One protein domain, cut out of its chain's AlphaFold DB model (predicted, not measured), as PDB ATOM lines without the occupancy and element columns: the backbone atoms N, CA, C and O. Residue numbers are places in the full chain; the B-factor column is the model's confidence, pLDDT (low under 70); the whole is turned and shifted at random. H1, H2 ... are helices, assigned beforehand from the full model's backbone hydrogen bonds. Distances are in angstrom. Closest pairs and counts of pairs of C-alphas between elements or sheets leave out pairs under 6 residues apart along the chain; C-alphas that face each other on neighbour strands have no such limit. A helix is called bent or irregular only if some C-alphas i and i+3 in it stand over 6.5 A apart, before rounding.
ATOM      1  N   MET A   5     -21.358  47.185  20.527       91.19
ATOM      2  CA  MET A   5     -20.979  48.472  19.931       91.19
ATOM      3  C   MET A   5     -20.101  49.307  20.869       91.19
ATOM      4  O   MET A   5     -19.115  49.889  20.423       91.19
ATOM      5  N   GLY A   6     -20.446  49.343  22.159       93.38
ATOM      6  CA  GLY A   6     -19.687  50.080  23.170       93.38
ATOM      7  C   GLY A   6     -18.244  49.578  23.290       93.38
ATOM      8  O   GLY A   6     -17.323  50.352  23.020       93.38
ATOM      9  N   PRO A   7     -18.030  48.286  23.618       92.81
ATOM     10  CA  PRO A   7     -16.693  47.700  23.692       92.81
ATOM     11  C   PRO A   7     -15.903  47.846  22.390       92.81
ATOM     12  O   PRO A   7     -14.726  48.194  22.436       92.81
ATOM     13  N   PHE A   8     -16.551  47.648  21.237       95.12
ATOM     14  CA  PHE A   8     -15.921  47.806  19.929       95.12
ATOM     15  C   PHE A   8     -15.367  49.218  19.715       95.12
ATOM     16  O   PHE A   8     -14.173  49.369  19.467       95.12
ATOM     17  N   LEU A   9     -16.214  50.249  19.827       96.56
ATOM     18  CA  LEU A   9     -15.796  51.627  19.562       96.56
ATOM     19  C   LEU A   9     -14.715  52.063  20.546       96.56
ATOM     20  O   LEU A   9     -13.702  52.621  20.129       96.56
ATOM     21  N   LEU A  10     -14.901  51.769  21.835       96.75
ATOM     22  CA  LEU A  10     -13.931  52.122  22.864       96.75
ATOM     23  C   LEU A  10     -12.569  51.474  22.586       96.75
ATOM     24  O   LEU A  10     -11.562  52.177  22.525       96.75
ATOM     25  N   CYS A  11     -12.530  50.157  22.369       96.69
ATOM     26  CA  CYS A  11     -11.272  49.445  22.144       96.69
ATOM     27  C   CYS A  11     -10.607  49.868  20.831       96.69
ATOM     28  O   CYS A  11      -9.397  50.077  20.819       96.69
ATOM     29  N   MET A  12     -11.376  50.070  19.754       97.94
ATOM     30  CA  MET A  12     -10.851  50.531  18.465       97.94
ATOM     31  C   MET A  12     -10.145  51.884  18.599       97.94
ATOM     32  O   MET A  12      -9.013  52.036  18.128       97.94
ATOM     33  N   TRP A  13     -10.799  52.857  19.246       98.25
ATOM     34  CA  TRP A  13     -10.248  54.200  19.443       98.25
ATOM     35  C   TRP A  13      -9.036  54.185  20.369       98.25
ATOM     36  O   TRP A  13      -8.007  54.764  20.025       98.25
ATOM     37  N   MET A  14      -9.115  53.480  21.498       98.00
ATOM     38  CA  MET A  14      -7.984  53.340  22.419       98.00
ATOM     39  C   MET A  14      -6.787  52.683  21.724       98.00
ATOM     40  O   MET A  14      -5.667  53.187  21.794       98.00
ATOM     41  N   HIS A  15      -7.015  51.606  20.976       97.88
ATOM     42  CA  HIS A  15      -5.966  50.940  20.217       97.88
ATOM     43  C   HIS A  15      -5.373  51.843  19.125       97.88
ATOM     44  O   HIS A  15      -4.159  51.859  18.927       97.88
ATOM     45  N   ALA A  16      -6.204  52.635  18.442       97.62
ATOM     46  CA  ALA A  16      -5.737  53.557  17.411       97.62
ATOM     47  C   ALA A  16      -4.866  54.682  17.992       97.62
ATOM     48  O   ALA A  16      -3.876  55.061  17.368       97.62
ATOM     49  N   LEU A  17      -5.226  55.197  19.173       97.75
ATOM     50  CA  LEU A  17      -4.516  56.284  19.850       97.75
ATOM     51  C   LEU A  17      -3.206  55.826  20.500       97.75
ATOM     52  O   LEU A  17      -2.207  56.534  20.408       97.75
ATOM     53  N   PHE A  18      -3.206  54.667  21.163       97.44
ATOM     54  CA  PHE A  18      -2.076  54.232  21.993       97.44
ATOM     55  C   PHE A  18      -1.165  53.194  21.333       97.44
ATOM     56  O   PHE A  18      -0.011  53.066  21.744       97.44
ATOM     57  N   VAL A  19      -1.657  52.446  20.341       97.00
ATOM     58  CA  VAL A  19      -0.935  51.301  19.764       97.00
ATOM     59  C   VAL A  19      -0.658  51.512  18.279       97.00
ATOM     60  O   VAL A  19       0.474  51.816  17.908       97.00
ATOM     61  N   ASN A  20      -1.660  51.344  17.409       95.50
ATOM     62  CA  ASN A  20      -1.451  51.411  15.963       95.50
ATOM     63  C   ASN A  20      -2.755  51.707  15.192       95.50
ATOM     64  O   ASN A  20      -3.621  50.828  15.089       95.50
ATOM     65  N   PRO A  21      -2.888  52.889  14.559       96.88
ATOM     66  CA  PRO A  21      -4.103  53.253  13.833       96.88
ATOM     67  C   PRO A  21      -4.315  52.436  12.552       96.88
ATOM     68  O   PRO A  21      -5.457  52.193  12.174       96.88
ATOM     69  N   LYS A  22      -3.253  51.962  11.884       95.81
ATOM     70  CA  LYS A  22      -3.389  51.171  10.645       95.81
ATOM     71  C   LYS A  22      -4.019  49.808  10.926       95.81
ATOM     72  O   LYS A  22      -4.920  49.388  10.201       95.81
ATOM     73  N   ILE A  23      -3.576  49.148  11.998       93.56
ATOM     74  CA  ILE A  23      -4.143  47.863  12.427       93.56
ATOM     75  C   ILE A  23      -5.572  48.050  12.948       93.56
ATOM     76  O   ILE A  23      -6.443  47.254  12.599       93.56
ATOM     77  N   SER A  24      -5.849  49.130  13.695       96.56
ATOM     78  CA  SER A  24      -7.221  49.464  14.107       96.56
ATOM     79  C   SER A  24      -8.167  49.602  12.919       96.56
ATOM     80  O   SER A  24      -9.260  49.049  12.956       96.56
ATOM     81  N   THR A  25      -7.756  50.294  11.852       96.94
ATOM     82  CA  THR A  25      -8.592  50.445  10.653       96.94
ATOM     83  C   THR A  25      -8.855  49.100   9.986       96.94
ATOM     84  O   THR A  25     -10.005  48.784   9.691       96.94
ATOM     85  N   LEU A  26      -7.817  48.280   9.788       95.31
ATOM     86  CA  LEU A  26      -7.961  46.968   9.155       95.31
ATOM     87  C   LEU A  26      -8.929  46.067   9.935       95.31
ATOM     88  O   LEU A  26      -9.884  45.540   9.364       95.31
ATOM     89  N   PHE A  27      -8.711  45.914  11.242       95.19
ATOM     90  CA  PHE A  27      -9.560  45.072  12.086       95.19
ATOM     91  C   PHE A  27     -10.951  45.675  12.293       95.19
ATOM     92  O   PHE A  27     -11.931  44.936  12.331       95.19
ATOM     93  N   GLY A  28     -11.070  47.003  12.321       96.31
ATOM     94  CA  GLY A  28     -12.353  47.698  12.327       96.31
ATOM     95  C   GLY A  28     -13.181  47.393  11.079       96.31
ATOM     96  O   GLY A  28     -14.362  47.070  11.193       96.31
ATOM     97  N   CYS A  29     -12.566  47.405   9.892       96.94
ATOM     98  CA  CYS A  29     -13.236  47.007   8.653       96.94
ATOM     99  C   CYS A  29     -13.688  45.543   8.695       96.94
ATOM    100  O   CYS A  29     -14.842  45.260   8.374       96.94
ATOM    101  N   ILE A  30     -12.811  44.628   9.126       95.06
ATOM    102  CA  ILE A  30     -13.151  43.203   9.260       95.06
ATOM    103  C   ILE A  30     -14.344  43.032  10.202       95.06
ATOM    104  O   ILE A  30     -15.304  42.369   9.820       95.06
ATOM    105  N   TYR A  31     -14.320  43.683  11.370       95.44
ATOM    106  CA  TYR A  31     -15.406  43.654  12.349       95.44
ATOM    107  C   TYR A  31     -16.736  44.135  11.758       95.44
ATOM    108  O   TYR A  31     -17.774  43.513  11.967       95.44
ATOM    109  N   VAL A  32     -16.746  45.250  11.021       95.81
ATOM    110  CA  VAL A  32     -17.989  45.781  10.433       95.81
ATOM    111  C   VAL A  32     -18.560  44.806   9.402       95.81
ATOM    112  O   VAL A  32     -19.765  44.537   9.412       95.81
ATOM    113  N   VAL A  33     -17.702  44.232   8.554       96.44
ATOM    114  CA  VAL A  33     -18.103  43.244   7.541       96.44
ATOM    115  C   VAL A  33     -18.638  41.969   8.195       96.44
ATOM    116  O   VAL A  33     -19.736  41.523   7.857       96.44
ATOM    117  N   SER A  34     -17.930  41.400   9.174       94.94
ATOM    118  CA  SER A  34     -18.423  40.237   9.922       94.94
ATOM    119  C   SER A  34     -19.726  40.564  10.653       94.94
ATOM    120  O   SER A  34     -20.655  39.757  10.645       94.94
ATOM    121  N   ARG A  35     -19.878  41.763  11.225       93.88
ATOM    122  CA  ARG A  35     -21.125  42.155  11.902       93.88
ATOM    123  C   ARG A  35     -22.317  42.256  10.959       93.88
ATOM    124  O   ARG A  35     -23.428  41.924  11.377       93.88
ATOM    125  N   PHE A  36     -22.100  42.682   9.718       95.00
ATOM    126  CA  PHE A  36     -23.128  42.642   8.684       95.00
ATOM    127  C   PHE A  36     -23.572  41.196   8.409       95.00
ATOM    128  O   PHE A  36     -24.767  40.899   8.474       95.00
ATOM    129  N   PHE A  37     -22.621  40.273   8.222       95.69
ATOM    130  CA  PHE A  37     -22.931  38.852   8.020       95.69
ATOM    131  C   PHE A  37     -23.620  38.205   9.219       95.69
ATOM    132  O   PHE A  37     -24.491  37.365   9.022       95.69
ATOM    133  N   TYR A  38     -23.303  38.618  10.448       94.75
ATOM    134  CA  TYR A  38     -24.013  38.137  11.634       94.75
ATOM    135  C   TYR A  38     -25.520  38.410  11.533       94.75
ATOM    136  O   TYR A  38     -26.317  37.514  11.781       94.75
ATOM    137  N   GLY A  39     -25.912  39.635  11.158       94.06
ATOM    138  CA  GLY A  39     -27.328  39.996  11.041       94.06
ATOM    139  C   GLY A  39     -28.045  39.168   9.975       94.06
ATOM    140  O   GLY A  39     -29.157  38.700  10.205       94.06
ATOM    141  N   LEU A  40     -27.373  38.935   8.845       96.19
ATOM    142  CA  LEU A  40     -27.885  38.108   7.756       96.19
ATOM    143  C   LEU A  40     -28.043  36.641   8.176       96.19
ATOM    144  O   LEU A  40     -29.130  36.085   8.052       96.19
ATOM    145  N   LEU A  41     -26.990  36.023   8.717       96.31
ATOM    146  CA  LEU A  41     -27.006  34.614   9.120       96.31
ATOM    147  C   LEU A  41     -28.006  34.367  10.252       96.31
ATOM    148  O   LEU A  41     -28.801  33.436  10.169       96.31
ATOM    149  N   TYR A  42     -28.019  35.222  11.277       95.25
ATOM    150  CA  TYR A  42     -28.979  35.087  12.369       95.25
ATOM    151  C   TYR A  42     -30.419  35.278  11.880       95.25
ATOM    152  O   TYR A  42     -31.308  34.540  12.291       95.25
ATOM    153  N   GLY A  43     -30.653  36.217  10.956       96.25
ATOM    154  CA  GLY A  43     -31.965  36.409  10.333       96.25
ATOM    155  C   GLY A  43     -32.422  35.221   9.480       96.25
ATOM    156  O   GLY A  43     -33.615  34.943   9.430       96.25
ATOM    157  N   MET A  44     -31.493  34.505   8.835       96.62
ATOM    158  CA  MET A  44     -31.801  33.324   8.020       96.62
ATOM    159  C   MET A  44     -32.150  32.089   8.854       96.62
ATOM    160  O   MET A  44     -33.075  31.364   8.499       96.62
ATOM    161  N   TYR A  45     -31.397  31.824   9.924       95.44
ATOM    162  CA  TYR A  45     -31.558  30.600  10.717       95.44
ATOM    163  C   TYR A  45     -32.456  30.780  11.945       95.44
ATOM    164  O   TYR A  45     -33.038  29.812  12.417       95.44
ATOM    165  N   GLY A  46     -32.578  32.002  12.472       94.75
ATOM    166  CA  GLY A  46     -33.369  32.296  13.669       94.75
ATOM    167  C   GLY A  46     -32.770  31.779  14.983       94.75
ATOM    168  O   GLY A  46     -33.387  31.944  16.032       94.75
ATOM    169  N   GLU A  47     -31.579  31.179  14.950       94.50
ATOM    170  CA  GLU A  47     -30.926  30.570  16.107       94.50
ATOM    171  C   GLU A  47     -29.398  30.704  16.060       94.50
ATOM    172  O   GLU A  47     -28.795  31.002  15.022       94.50
ATOM    173  N   MET A  48     -28.758  30.466  17.207       93.56
ATOM    174  CA  MET A  48     -27.305  30.439  17.326       93.56
ATOM    175  C   MET A  48     -26.764  29.102  16.807       93.56
ATOM    176  O   MET A  48     -26.785  28.096  17.510       93.56
ATOM    177  N   ASN A  49     -26.275  29.092  15.569       95.25
ATOM    178  CA  ASN A  49     -25.621  27.930  14.968       95.25
ATOM    179  C   ASN A  49     -24.112  28.156  14.782       95.25
ATOM    180  O   ASN A  49     -23.595  29.247  15.022       95.25
ATOM    181  N   MET A  50     -23.398  27.137  14.295       96.06
ATOM    182  CA  MET A  50     -21.941  27.208  14.110       96.06
ATOM    183  C   MET A  50     -21.485  28.333  13.169       96.06
ATOM    184  O   MET A  50     -20.420  28.904  13.381       96.06
ATOM    185  N   MET A  51     -22.272  28.691  12.148       94.88
ATOM    186  CA  MET A  51     -21.912  29.791  11.243       94.88
ATOM    187  C   MET A  51     -22.026  31.145  11.945       94.88
ATOM    188  O   MET A  51     -21.139  31.990  11.821       94.88
ATOM    189  N   VAL A  52     -23.098  31.345  12.717       95.06
ATOM    190  CA  VAL A  52     -23.272  32.545  13.545       95.06
ATOM    191  C   VAL A  52     -22.176  32.619  14.613       95.06
ATOM    192  O   VAL A  52     -21.630  33.700  14.844       95.06
ATOM    193  N   GLU A  53     -21.818  31.488  15.222       94.31
ATOM    194  CA  GLU A  53     -20.749  31.391  16.220       94.31
ATOM    195  C   GLU A  53     -19.406  31.833  15.641       94.31
ATOM    196  O   GLU A  53     -18.770  32.709  16.214       94.31
ATOM    197  N   VAL A  54     -19.002  31.336  14.469       92.75
ATOM    198  CA  VAL A  54     -17.724  31.720  13.835       92.75
ATOM    199  C   VAL A  54     -17.641  33.228  13.587       92.75
ATOM    200  O   VAL A  54     -16.632  33.868  13.893       92.75
ATOM    201  N   VAL A  55     -18.717  33.823  13.069       94.25
ATOM    202  CA  VAL A  55     -18.774  35.271  12.815       94.25
ATOM    203  C   VAL A  55     -18.741  36.070  14.122       94.25
ATOM    204  O   VAL A  55     -18.175  37.163  14.179       94.25
ATOM    205  N   THR A  56     -19.332  35.520  15.178       93.31
ATOM    206  CA  THR A  56     -19.374  36.139  16.501       93.31
ATOM    207  C   THR A  56     -18.018  36.048  17.205       93.31
ATOM    208  O   THR A  56     -17.537  37.063  17.705       93.31
ATOM    209  N   GLN A  57     -17.363  34.887  17.168       92.19
ATOM    210  CA  GLN A  57     -16.030  34.655  17.725       92.19
ATOM    211  C   GLN A  57     -14.986  35.569  17.096       92.19
ATOM    212  O   GLN A  57     -14.201  36.186  17.807       92.19
ATOM    213  N   ASN A  58     -15.034  35.769  15.777       92.94
ATOM    214  CA  ASN A  58     -14.118  36.694  15.110       92.94
ATOM    215  C   ASN A  58     -14.208  38.128  15.676       92.94
ATOM    216  O   ASN A  58     -13.201  38.815  15.830       92.94
ATOM    217  N   ASN A  59     -15.415  38.576  16.035       94.25
ATOM    218  CA  ASN A  59     -15.619  39.895  16.635       94.25
ATOM    219  C   ASN A  59     -15.059  39.975  18.059       94.25
ATOM    220  O   ASN A  59     -14.490  41.006  18.422       94.25
ATOM    221  N   TYR A  60     -15.211  38.907  18.847       92.94
ATOM    222  CA  TYR A  60     -14.619  38.823  20.182       92.94
ATOM    223  C   TYR A  60     -13.098  38.852  20.109       92.94
ATOM    224  O   TYR A  60     -12.499  39.719  20.737       92.94
ATOM    225  N   VAL A  61     -12.500  38.050  19.226       95.19
ATOM    226  CA  VAL A  61     -11.046  38.010  19.026       95.19
ATOM    227  C   VAL A  61     -10.472  39.386  18.690       95.19
ATOM    228  O   VAL A  61      -9.452  39.777  19.255       95.19
ATOM    229  N   ILE A  62     -11.137  40.161  17.827       95.12
ATOM    230  CA  ILE A  62     -10.702  41.528  17.496       95.12
ATOM    231  C   ILE A  62     -10.724  42.440  18.733       95.12
ATOM    232  O   ILE A  62      -9.743  43.136  19.003       95.12
ATOM    233  N   ILE A  63     -11.826  42.440  19.490       95.00
ATOM    234  CA  ILE A  63     -11.975  43.295  20.679       95.00
ATOM    235  C   ILE A  63     -10.991  42.869  21.776       95.00
ATOM    236  O   ILE A  63     -10.308  43.722  22.346       95.00
ATOM    237  N   GLY A  64     -10.900  41.567  22.049       94.31
ATOM    238  CA  GLY A  64      -9.986  40.980  23.022       94.31
ATOM    239  C   GLY A  64      -8.539  41.321  22.693       94.31
ATOM    240  O   GLY A  64      -7.827  41.846  23.547       94.31
ATOM    241  N   TRP A  65      -8.132  41.150  21.433       95.44
ATOM    242  CA  TRP A  65      -6.792  41.510  20.979       95.44
ATOM    243  C   TRP A  65      -6.477  42.996  21.169       95.44
ATOM    244  O   TRP A  65      -5.422  43.334  21.710       95.44
ATOM    245  N   TRP A  66      -7.385  43.897  20.778       96.19
ATOM    246  CA  TRP A  66      -7.190  45.332  21.005       96.19
ATOM    247  C   TRP A  66      -7.048  45.666  22.484       96.19
ATOM    248  O   TRP A  66      -6.159  46.436  22.850       96.19
ATOM    249  N   LEU A  67      -7.889  45.076  23.335       95.69
ATOM    250  CA  LEU A  67      -7.832  45.291  24.774       95.69
ATOM    251  C   LEU A  67      -6.497  44.803  25.354       95.69
ATOM    252  O   LEU A  67      -5.839  45.552  26.077       95.69
ATOM    253  N   THR A  68      -6.056  43.594  24.996       95.56
ATOM    254  CA  THR A  68      -4.756  43.050  25.416       95.56
ATOM    255  C   THR A  68      -3.603  43.936  24.948       95.56
ATOM    256  O   THR A  68      -2.738  44.287  25.751       95.56
ATOM    257  N   ALA A  69      -3.604  44.344  23.677       96.06
ATOM    258  CA  ALA A  69      -2.570  45.201  23.109       96.06
ATOM    259  C   ALA A  69      -2.490  46.562  23.812       96.06
ATOM    260  O   ALA A  69      -1.393  47.008  24.146       96.06
ATOM    261  N   VAL A  70      -3.635  47.192  24.098       97.25
ATOM    262  CA  VAL A  70      -3.694  48.454  24.853       97.25
ATOM    263  C   VAL A  70      -3.174  48.263  26.276       97.25
ATOM    264  O   VAL A  70      -2.321  49.033  26.710       97.25
ATOM    265  N   ILE A  71      -3.623  47.227  26.994       95.94
ATOM    266  CA  ILE A  71      -3.173  46.960  28.368       95.94
ATOM    267  C   ILE A  71      -1.659  46.774  28.404       95.94
ATOM    268  O   ILE A  71      -0.991  47.424  29.206       95.94
ATOM    269  N   VAL A  72      -1.095  45.935  27.535       96.06
ATOM    270  CA  VAL A  72       0.352  45.668  27.511       96.06
ATOM    271  C   VAL A  72       1.141  46.907  27.100       96.06
ATOM    272  O   VAL A  72       2.144  47.225  27.740       96.06
ATOM    273  N   LYS A  73       0.668  47.660  26.103       96.62
ATOM    274  CA  LYS A  73       1.326  48.897  25.681       96.62
ATOM    275  C   LYS A  73       1.338  49.941  26.794       96.62
ATOM    276  O   LYS A  73       2.376  50.549  27.038       96.62
ATOM    277  N   CYS A  74       0.219  50.129  27.490       96.62
ATOM    278  CA  CYS A  74       0.101  51.124  28.553       96.62
ATOM    279  C   CYS A  74       0.781  50.698  29.864       96.62
ATOM    280  O   CYS A  74       1.277  51.560  30.581       96.62
ATOM    281  N   SER A  75       0.811  49.402  30.190       97.19
ATOM    282  CA  SER A  75       1.398  48.905  31.448       97.19
ATOM    283  C   SER A  75       2.887  48.581  31.348       97.19
ATOM    284  O   SER A  75       3.626  48.846  32.292       97.19
ATOM    285  N   LEU A  76       3.337  48.023  30.220       97.25
ATOM    286  CA  LEU A  76       4.712  47.547  30.033       97.25
ATOM    287  C   LEU A  76       5.500  48.376  29.009       97.25
ATOM    288  O   LEU A  76       6.699  48.167  28.853       97.25
ATOM    289  N   GLY A  77       4.849  49.285  28.274       96.62
ATOM    290  CA  GLY A  77       5.483  50.052  27.194       96.62
ATOM    291  C   GLY A  77       5.760  49.238  25.922       96.62
ATOM    292  O   GLY A  77       6.283  49.778  24.945       96.62
ATOM    293  N   VAL A  78       5.394  47.953  25.902       96.44
ATOM    294  CA  VAL A  78       5.712  47.016  24.815       96.44
ATOM    295  C   VAL A  78       4.653  47.080  23.719       96.44
ATOM    296  O   VAL A  78       3.456  47.005  23.984       96.44
ATOM    297  N   ASP A  79       5.092  47.192  22.465       95.88
ATOM    298  CA  ASP A  79       4.210  47.005  21.313       95.88
ATOM    299  C   ASP A  79       4.103  45.517  20.967       95.88
ATOM    300  O   ASP A  79       5.019  44.937  20.385       95.88
ATOM    301  N   LEU A  80       2.974  44.906  21.328       94.62
ATOM    302  CA  LEU A  80       2.695  43.495  21.057       94.62
ATOM    303  C   LEU A  80       2.737  43.147  19.565       94.62
ATOM    304  O   LEU A  80       3.137  42.037  19.221       94.62
ATOM    305  N   HIS A  81       2.346  44.070  18.683       94.00
ATOM    306  CA  HIS A  81       2.344  43.809  17.244       94.00
ATOM    307  C   HIS A  81       3.770  43.701  16.736       94.00
ATOM    308  O   HIS A  81       4.101  42.723  16.074       94.00
ATOM    309  N   GLN A  82       4.603  44.687  17.078       94.62
ATOM    310  CA  GLN A  82       6.003  44.696  16.671       94.62
ATOM    311  C   GLN A  82       6.745  43.507  17.280       94.62
ATOM    312  O   GLN A  82       7.408  42.772  16.560       94.62
ATOM    313  N   TRP A  83       6.549  43.256  18.577       95.19
ATOM    314  CA  TRP A  83       7.209  42.158  19.278       95.19
ATOM    315  C   TRP A  83       6.877  40.786  18.676       95.19
ATOM    316  O   TRP A  83       7.780  39.988  18.436       95.19
ATOM    317  N   LEU A  84       5.601  40.509  18.381       95.00
ATOM    318  CA  LEU A  84       5.222  39.260  17.714       95.00
ATOM    319  C   LEU A  84       5.723  39.209  16.271       95.00
ATOM    320  O   LEU A  84       6.170  38.153  15.831       95.00
ATOM    321  N   TYR A  85       5.661  40.325  15.544       94.12
ATOM    322  CA  TYR A  85       6.126  40.404  14.161       94.12
ATOM    323  C   TYR A  85       7.626  40.114  14.042       94.12
ATOM    324  O   TYR A  85       8.027  39.389  13.131       94.12
ATOM    325  N   ASP A  86       8.428  40.616  14.985       96.06
ATOM    326  CA  ASP A  86       9.875  40.392  15.053       96.06
ATOM    327  C   ASP A  86      10.225  38.915  15.297       96.06
ATOM    328  O   ASP A  86      11.250  38.435  14.815       96.06
ATOM    329  N   VAL A  87       9.365  38.171  16.008       95.62
ATOM    330  CA  VAL A  87       9.494  36.711  16.155       95.62
ATOM    331  C   VAL A  87       9.066  36.008  14.867       95.62
ATOM    332  O   VAL A  87       9.814  35.211  14.300       95.62
ATOM    333  N   SER A  88       7.842  36.273  14.413       94.81
ATOM    334  CA  SER A  88       7.313  35.835  13.125       94.81
ATOM    335  C   SER A  88       5.981  36.539  12.845       94.81
ATOM    336  O   SER A  88       5.090  36.512  13.697       94.81
ATOM    337  N   PRO A  89       5.738  37.046  11.623       92.12
ATOM    338  CA  PRO A  89       4.439  37.611  11.255       92.12
ATOM    339  C   PRO A  89       3.264  36.642  11.470       92.12
ATOM    340  O   PRO A  89       2.143  37.073  11.738       92.12
ATOM    341  N   LEU A  90       3.514  35.329  11.394       92.06
ATOM    342  CA  LEU A  90       2.495  34.303  11.615       92.06
ATOM    343  C   LEU A  90       2.064  34.190  13.081       92.06
ATOM    344  O   LEU A  90       0.961  33.713  13.336       92.06
ATOM    345  N   CYS A  91       2.874  34.653  14.038       92.44
ATOM    346  CA  CYS A  91       2.547  34.618  15.465       92.44
ATOM    347  C   CYS A  91       1.430  35.597  15.855       92.44
ATOM    348  O   CYS A  91       0.822  35.424  16.910       92.44
ATOM    349  N   LEU A  92       1.106  36.579  15.005       89.94
ATOM    350  CA  LEU A  92       0.004  37.517  15.241       89.94
ATOM    351  C   LEU A  92      -1.353  36.808  15.329       89.94
ATOM    352  O   LEU A  92      -2.185  37.179  16.151       89.94
ATOM    353  N   ILE A  93      -1.563  35.767  14.518       89.38
ATOM    354  CA  ILE A  93      -2.828  35.024  14.478       89.38
ATOM    355  C   ILE A  93      -3.062  34.267  15.796       89.38
ATOM    356  O   ILE A  93      -4.021  34.597  16.492       89.38
ATOM    357  N   PRO A  94      -2.215  33.298  16.207       91.81
ATOM    358  CA  PRO A  94      -2.404  32.607  17.479       91.81
ATOM    359  C   PRO A  94      -2.278  33.559  18.676       91.81
ATOM    360  O   PRO A  94      -2.946  33.341  19.682       91.81
ATOM    361  N   GLY A  95      -1.484  34.632  18.567       90.19
ATOM    362  CA  GLY A  95      -1.402  35.680  19.584       90.19
ATOM    363  C   GLY A  95      -2.739  36.383  19.828       90.19
ATOM    364  O   GLY A  95      -3.116  36.571  20.983       90.19
ATOM    365  N   ALA A  96      -3.490  36.696  18.767       91.44
ATOM    366  CA  ALA A  96      -4.824  37.287  18.874       91.44
ATOM    367  C   ALA A  96      -5.820  36.361  19.584       91.44
ATOM    368  O   ALA A  96      -6.485  36.788  20.527       91.44
ATOM    369  N   PHE A  97      -5.864  35.083  19.196       92.62
ATOM    370  CA  PHE A  97      -6.718  34.086  19.854       92.62
ATOM    371  C   PHE A  97      -6.334  33.858  21.317       92.62
ATOM    372  O   PHE A  97      -7.207  33.719  22.171       92.62
ATOM    373  N   LEU A  98      -5.036  33.836  21.628       92.19
ATOM    374  CA  LEU A  98      -4.568  33.685  23.002       92.19
ATOM    375  C   LEU A  98      -4.943  34.902  23.854       92.19
ATOM    376  O   LEU A  98      -5.397  34.735  24.985       92.19
ATOM    377  N   GLY A  99      -4.774  36.113  23.314       89.62
ATOM    378  CA  GLY A  99      -5.169  37.353  23.981       89.62
ATOM    379  C   GLY A  99      -6.657  37.361  24.323       89.62
ATOM    380  O   GLY A  99      -7.018  37.587  25.476       89.62
ATOM    381  N   ASP A 100      -7.505  37.017  23.354       92.06
ATOM    382  CA  ASP A 100      -8.945  36.870  23.569       92.06
ATOM    383  C   ASP A 100      -9.279  35.796  24.609       92.06
ATOM    384  O   ASP A 100     -10.012  36.065  25.557       92.06
ATOM    385  N   GLY A 101      -8.663  34.613  24.516       91.25
ATOM    386  CA  GLY A 101      -8.848  33.543  25.496       91.25
ATOM    387  C   GLY A 101      -8.496  33.972  26.924       91.25
ATOM    388  O   GLY A 101      -9.228  33.650  27.862       91.25
ATOM    389  N   ILE A 102      -7.423  34.751  27.100       91.31
ATOM    390  CA  ILE A 102      -7.043  35.324  28.399       91.31
ATOM    391  C   ILE A 102      -8.090  36.339  28.867       91.31
ATOM    392  O   ILE A 102      -8.542  36.264  30.009       91.31
ATOM    393  N   VAL A 103      -8.499  37.273  28.005       91.19
ATOM    394  CA  VAL A 103      -9.508  38.293  28.338       91.19
ATOM    395  C   VAL A 103     -10.834  37.642  28.731       91.19
ATOM    396  O   VAL A 103     -11.407  38.000  29.760       91.19
ATOM    397  N   LEU A 104     -11.296  36.656  27.961       90.44
ATOM    398  CA  LEU A 104     -12.512  35.893  28.235       90.44
ATOM    399  C   LEU A 104     -12.411  35.121  29.544       90.44
ATOM    400  O   LEU A 104     -13.335  35.183  30.356       90.44
ATOM    401  N   PHE A 105     -11.296  34.429  29.778       91.94
ATOM    402  CA  PHE A 105     -11.075  33.706  31.027       91.94
ATOM    403  C   PHE A 105     -11.173  34.652  32.230       91.94
ATOM    404  O   PHE A 105     -11.938  34.391  33.158       91.94
ATOM    405  N   LEU A 106     -10.487  35.797  32.179       91.56
ATOM    406  CA  LEU A 106     -10.542  36.803  33.240       91.56
ATOM    407  C   LEU A 106     -11.957  37.378  33.406       91.56
ATOM    408  O   LEU A 106     -12.458  37.462  34.529       91.56
ATOM    409  N   ALA A 107     -12.639  37.728  32.316       88.69
ATOM    410  CA  ALA A 107     -14.001  38.250  32.371       88.69
ATOM    411  C   ALA A 107     -14.974  37.234  32.994       88.69
ATOM    412  O   ALA A 107     -15.782  37.589  33.854       88.69
ATOM    413  N   LEU A 108     -14.872  35.954  32.633       89.75
ATOM    414  CA  LEU A 108     -15.701  34.895  33.206       89.75
ATOM    415  C   LEU A 108     -15.399  34.667  34.690       89.75
ATOM    416  O   LEU A 108     -16.334  34.550  35.486       89.75
ATOM    417  N   SER A 109     -14.123  34.641  35.077       91.19
ATOM    418  CA  SER A 109     -13.718  34.418  36.469       91.19
ATOM    419  C   SER A 109     -14.105  35.574  37.390       91.19
ATOM    420  O   SER A 109     -14.604  35.332  38.488       91.19
ATOM    421  N   PHE A 110     -13.901  36.820  36.957       91.44
ATOM    422  CA  PHE A 110     -14.071  37.991  37.823       91.44
ATOM    423  C   PHE A 110     -15.437  38.668  37.703       91.44
ATOM    424  O   PHE A 110     -15.875  39.307  38.656       91.44
ATOM    425  N   ILE A 111     -16.122  38.531  36.566       90.31
ATOM    426  CA  ILE A 111     -17.412  39.192  36.315       90.31
ATOM    427  C   ILE A 111     -18.522  38.148  36.179       90.31
ATOM    428  O   ILE A 111     -19.545  38.243  36.858       90.31
ATOM    429  N   GLY A 112     -18.307  37.123  35.350       87.38
ATOM    430  CA  GLY A 112     -19.318  36.109  35.039       87.38
ATOM    431  C   GLY A 112     -19.774  35.303  36.258       87.38
ATOM    432  O   GLY A 112     -20.969  35.249  36.550       87.38
ATOM    433  N   GLN A 113     -18.835  34.709  36.998       89.75
ATOM    434  CA  GLN A 113     -19.146  33.871  38.164       89.75
ATOM    435  C   GLN A 113     -19.847  34.655  39.294       89.75
ATOM    436  O   GLN A 113     -20.927  34.235  39.726       89.75
ATOM    437  N   PRO A 114     -19.336  35.821  39.749       92.94
ATOM    438  CA  PRO A 114     -20.037  36.617  40.758       92.94
ATOM    439  C   PRO A 114     -21.397  37.133  40.274       92.94
ATOM    440  O   PRO A 114     -22.366  37.113  41.037       92.94
ATOM    441  N   GLY A 115     -21.489  37.544  39.004       89.75
ATOM    442  CA  GLY A 115     -22.742  37.984  38.390       89.75
ATOM    443  C   GLY A 115     -23.800  36.879  38.373       89.75
ATOM    444  O   GLY A 115     -24.941  37.112  38.772       89.75
ATOM    445  N   GLY A 116     -23.415  35.654  38.008       90.81
ATOM    446  CA  GLY A 116     -24.303  34.490  38.032       90.81
ATOM    447  C   GLY A 116     -24.829  34.184  39.435       90.81
ATOM    448  O   GLY A 116     -26.035  34.012  39.623       90.81
ATOM    449  N   LEU A 117     -23.952  34.200  40.445       92.56
ATOM    450  CA  LEU A 117     -24.356  34.020  41.844       92.56
ATOM    451  C   LEU A 117     -25.335  35.105  42.307       92.56
ATOM    452  O   LEU A 117     -26.293  34.805  43.024       92.56
ATOM    453  N   TYR A 118     -25.114  36.354  41.899       94.31
ATOM    454  CA  TYR A 118     -26.004  37.463  42.221       94.31
ATOM    455  C   TYR A 118     -27.396  37.287  41.594       94.31
ATOM    456  O   TYR A 118     -28.401  37.420  42.294       94.31
ATOM    457  N   ILE A 119     -27.465  36.900  40.316       93.69
ATOM    458  CA  ILE A 119     -28.733  36.643  39.613       93.69
ATOM    459  C   ILE A 119     -29.513  35.512  40.293       93.69
ATOM    460  O   ILE A 119     -30.700  35.673  40.582       93.69
ATOM    461  N   VAL A 120     -28.852  34.394  40.613       95.56
ATOM    462  CA  VAL A 120     -29.493  33.253  41.292       95.56
ATOM    463  C   VAL A 120     -30.082  33.672  42.642       95.56
ATOM    464  O   VAL A 120     -31.211  33.300  42.969       95.56
ATOM    465  N   ARG A 121     -29.354  34.489  43.414       95.06
ATOM    466  CA  ARG A 121     -29.856  35.037  44.686       95.06
ATOM    467  C   ARG A 121     -31.073  35.943  44.481       95.06
ATOM    468  O   ARG A 121     -32.024  35.837  45.251       95.06
ATOM    469  N   GLY A 122     -31.072  36.775  43.442       94.44
ATOM    470  CA  GLY A 122     -32.205  37.641  43.100       94.44
ATOM    471  C   GLY A 122     -33.466  36.866  42.705       94.44
ATOM    472  O   GLY A 122     -34.556  37.182  43.179       94.44
ATOM    473  N   VAL A 123     -33.329  35.808  41.896       95.00
ATOM    474  CA  VAL A 123     -34.460  34.939  41.520       95.00
ATOM    475  C   VAL A 123     -35.035  34.232  42.746       95.00
ATOM    476  O   VAL A 123     -36.252  34.219  42.929       95.00
ATOM    477  N   LYS A 124     -34.168  33.691  43.613       93.62
ATOM    478  CA  LYS A 124     -34.593  33.031  44.853       93.62
ATOM    479  C   LYS A 124     -35.386  33.980  45.757       93.62
ATOM    480  O   LYS A 124     -36.471  33.619  46.198       93.62
ATOM    481  N   TRP A 125     -34.886  35.200  45.954       93.31
ATOM    482  CA  TRP A 125     -35.581  36.236  46.720       93.31
ATOM    483  C   TRP A 125     -36.978  36.537  46.158       93.31
ATOM    484  O   TRP A 125     -37.950  36.598  46.908       93.31
ATOM    485  N   ASN A 126     -37.099  36.677  44.833       93.12
ATOM    486  CA  ASN A 126     -38.382  36.963  44.191       93.12
ATOM    487  C   ASN A 126     -39.404  35.832  44.417       93.12
ATOM    488  O   ASN A 126     -40.549  36.096  44.787       93.12
ATOM    489  N   LEU A 127     -38.978  34.571  44.275       90.81
ATOM    490  CA  LEU A 127     -39.829  33.401  44.519       90.81
ATOM    491  C   LEU A 127     -40.302  33.314  45.976       90.81
ATOM    492  O   LEU A 127     -41.474  33.028  46.212       90.81
ATOM    493  N   GLU A 128     -39.420  33.593  46.935       89.69
ATOM    494  CA  GLU A 128     -39.759  33.613  48.364       89.69
ATOM    495  C   GLU A 128     -40.739  34.748  48.692       89.69
ATOM    496  O   GLU A 128     -41.718  34.530  49.401       89.69
TER     497      GLU A 128
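What this domain is: This is residues 5 to 128 of the 143 residues of the protein "Hypothetical protein" of Brandtodinium nutricula (UniProt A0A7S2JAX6). The first arm of a long bent helix, H5, crosses H3 of an up-and-down three-helix bundle, H1, H2 and H3; short H4 packs on H3 and H5a, and residues 117 to 128 stick out. The printed part has 124 residues with five named helices, H1 to H5 in order, and no named strand: all helix. It is loose, radius of gyration of the C-alphas 17.4 A, spanning 59 by 38 by 23 A.

Where its parts are: H5, residues 89 to 128, was assigned as one helix by its hydrogen bonds but is bent, C-alphas 110 and 113 being 6.5 A apart. Its arms are H5a, 89 to 110, 32.4 A, and H5b, 113 to 128, 23.0 A, ending at C-alpha 128 (-39.759, 33.613, 48.364). H3 is residues 50 to 76, 37.1 A; H2, 21 to 45, 35.7 A; H4, 80 to 87; H1, 5 to 18, from C-alpha 5 (-20.979, 48.472, 19.931).

How they stand to each other: H3 touches H5a with residues 60 to 68 alone, about perpendicular at 89 degrees; the closest C-alphas, Gly 64 and Asp 100, are 4.3 A apart. H2 and H3 form a hairpin, a shallow tilt of 25 degrees. Every O i to N i+4 pair is within hydrogen-bond range in H1, H2, H4 and H5b, 22 of 23 in H3, 16 of 18 in H5a.

The domain as a whole: The farthest C-alphas, Asp 86 and Glu 128, are 60.2 A apart. The printed part has no cut, its links are tight, and no printed residue is under 70 in pLDDT.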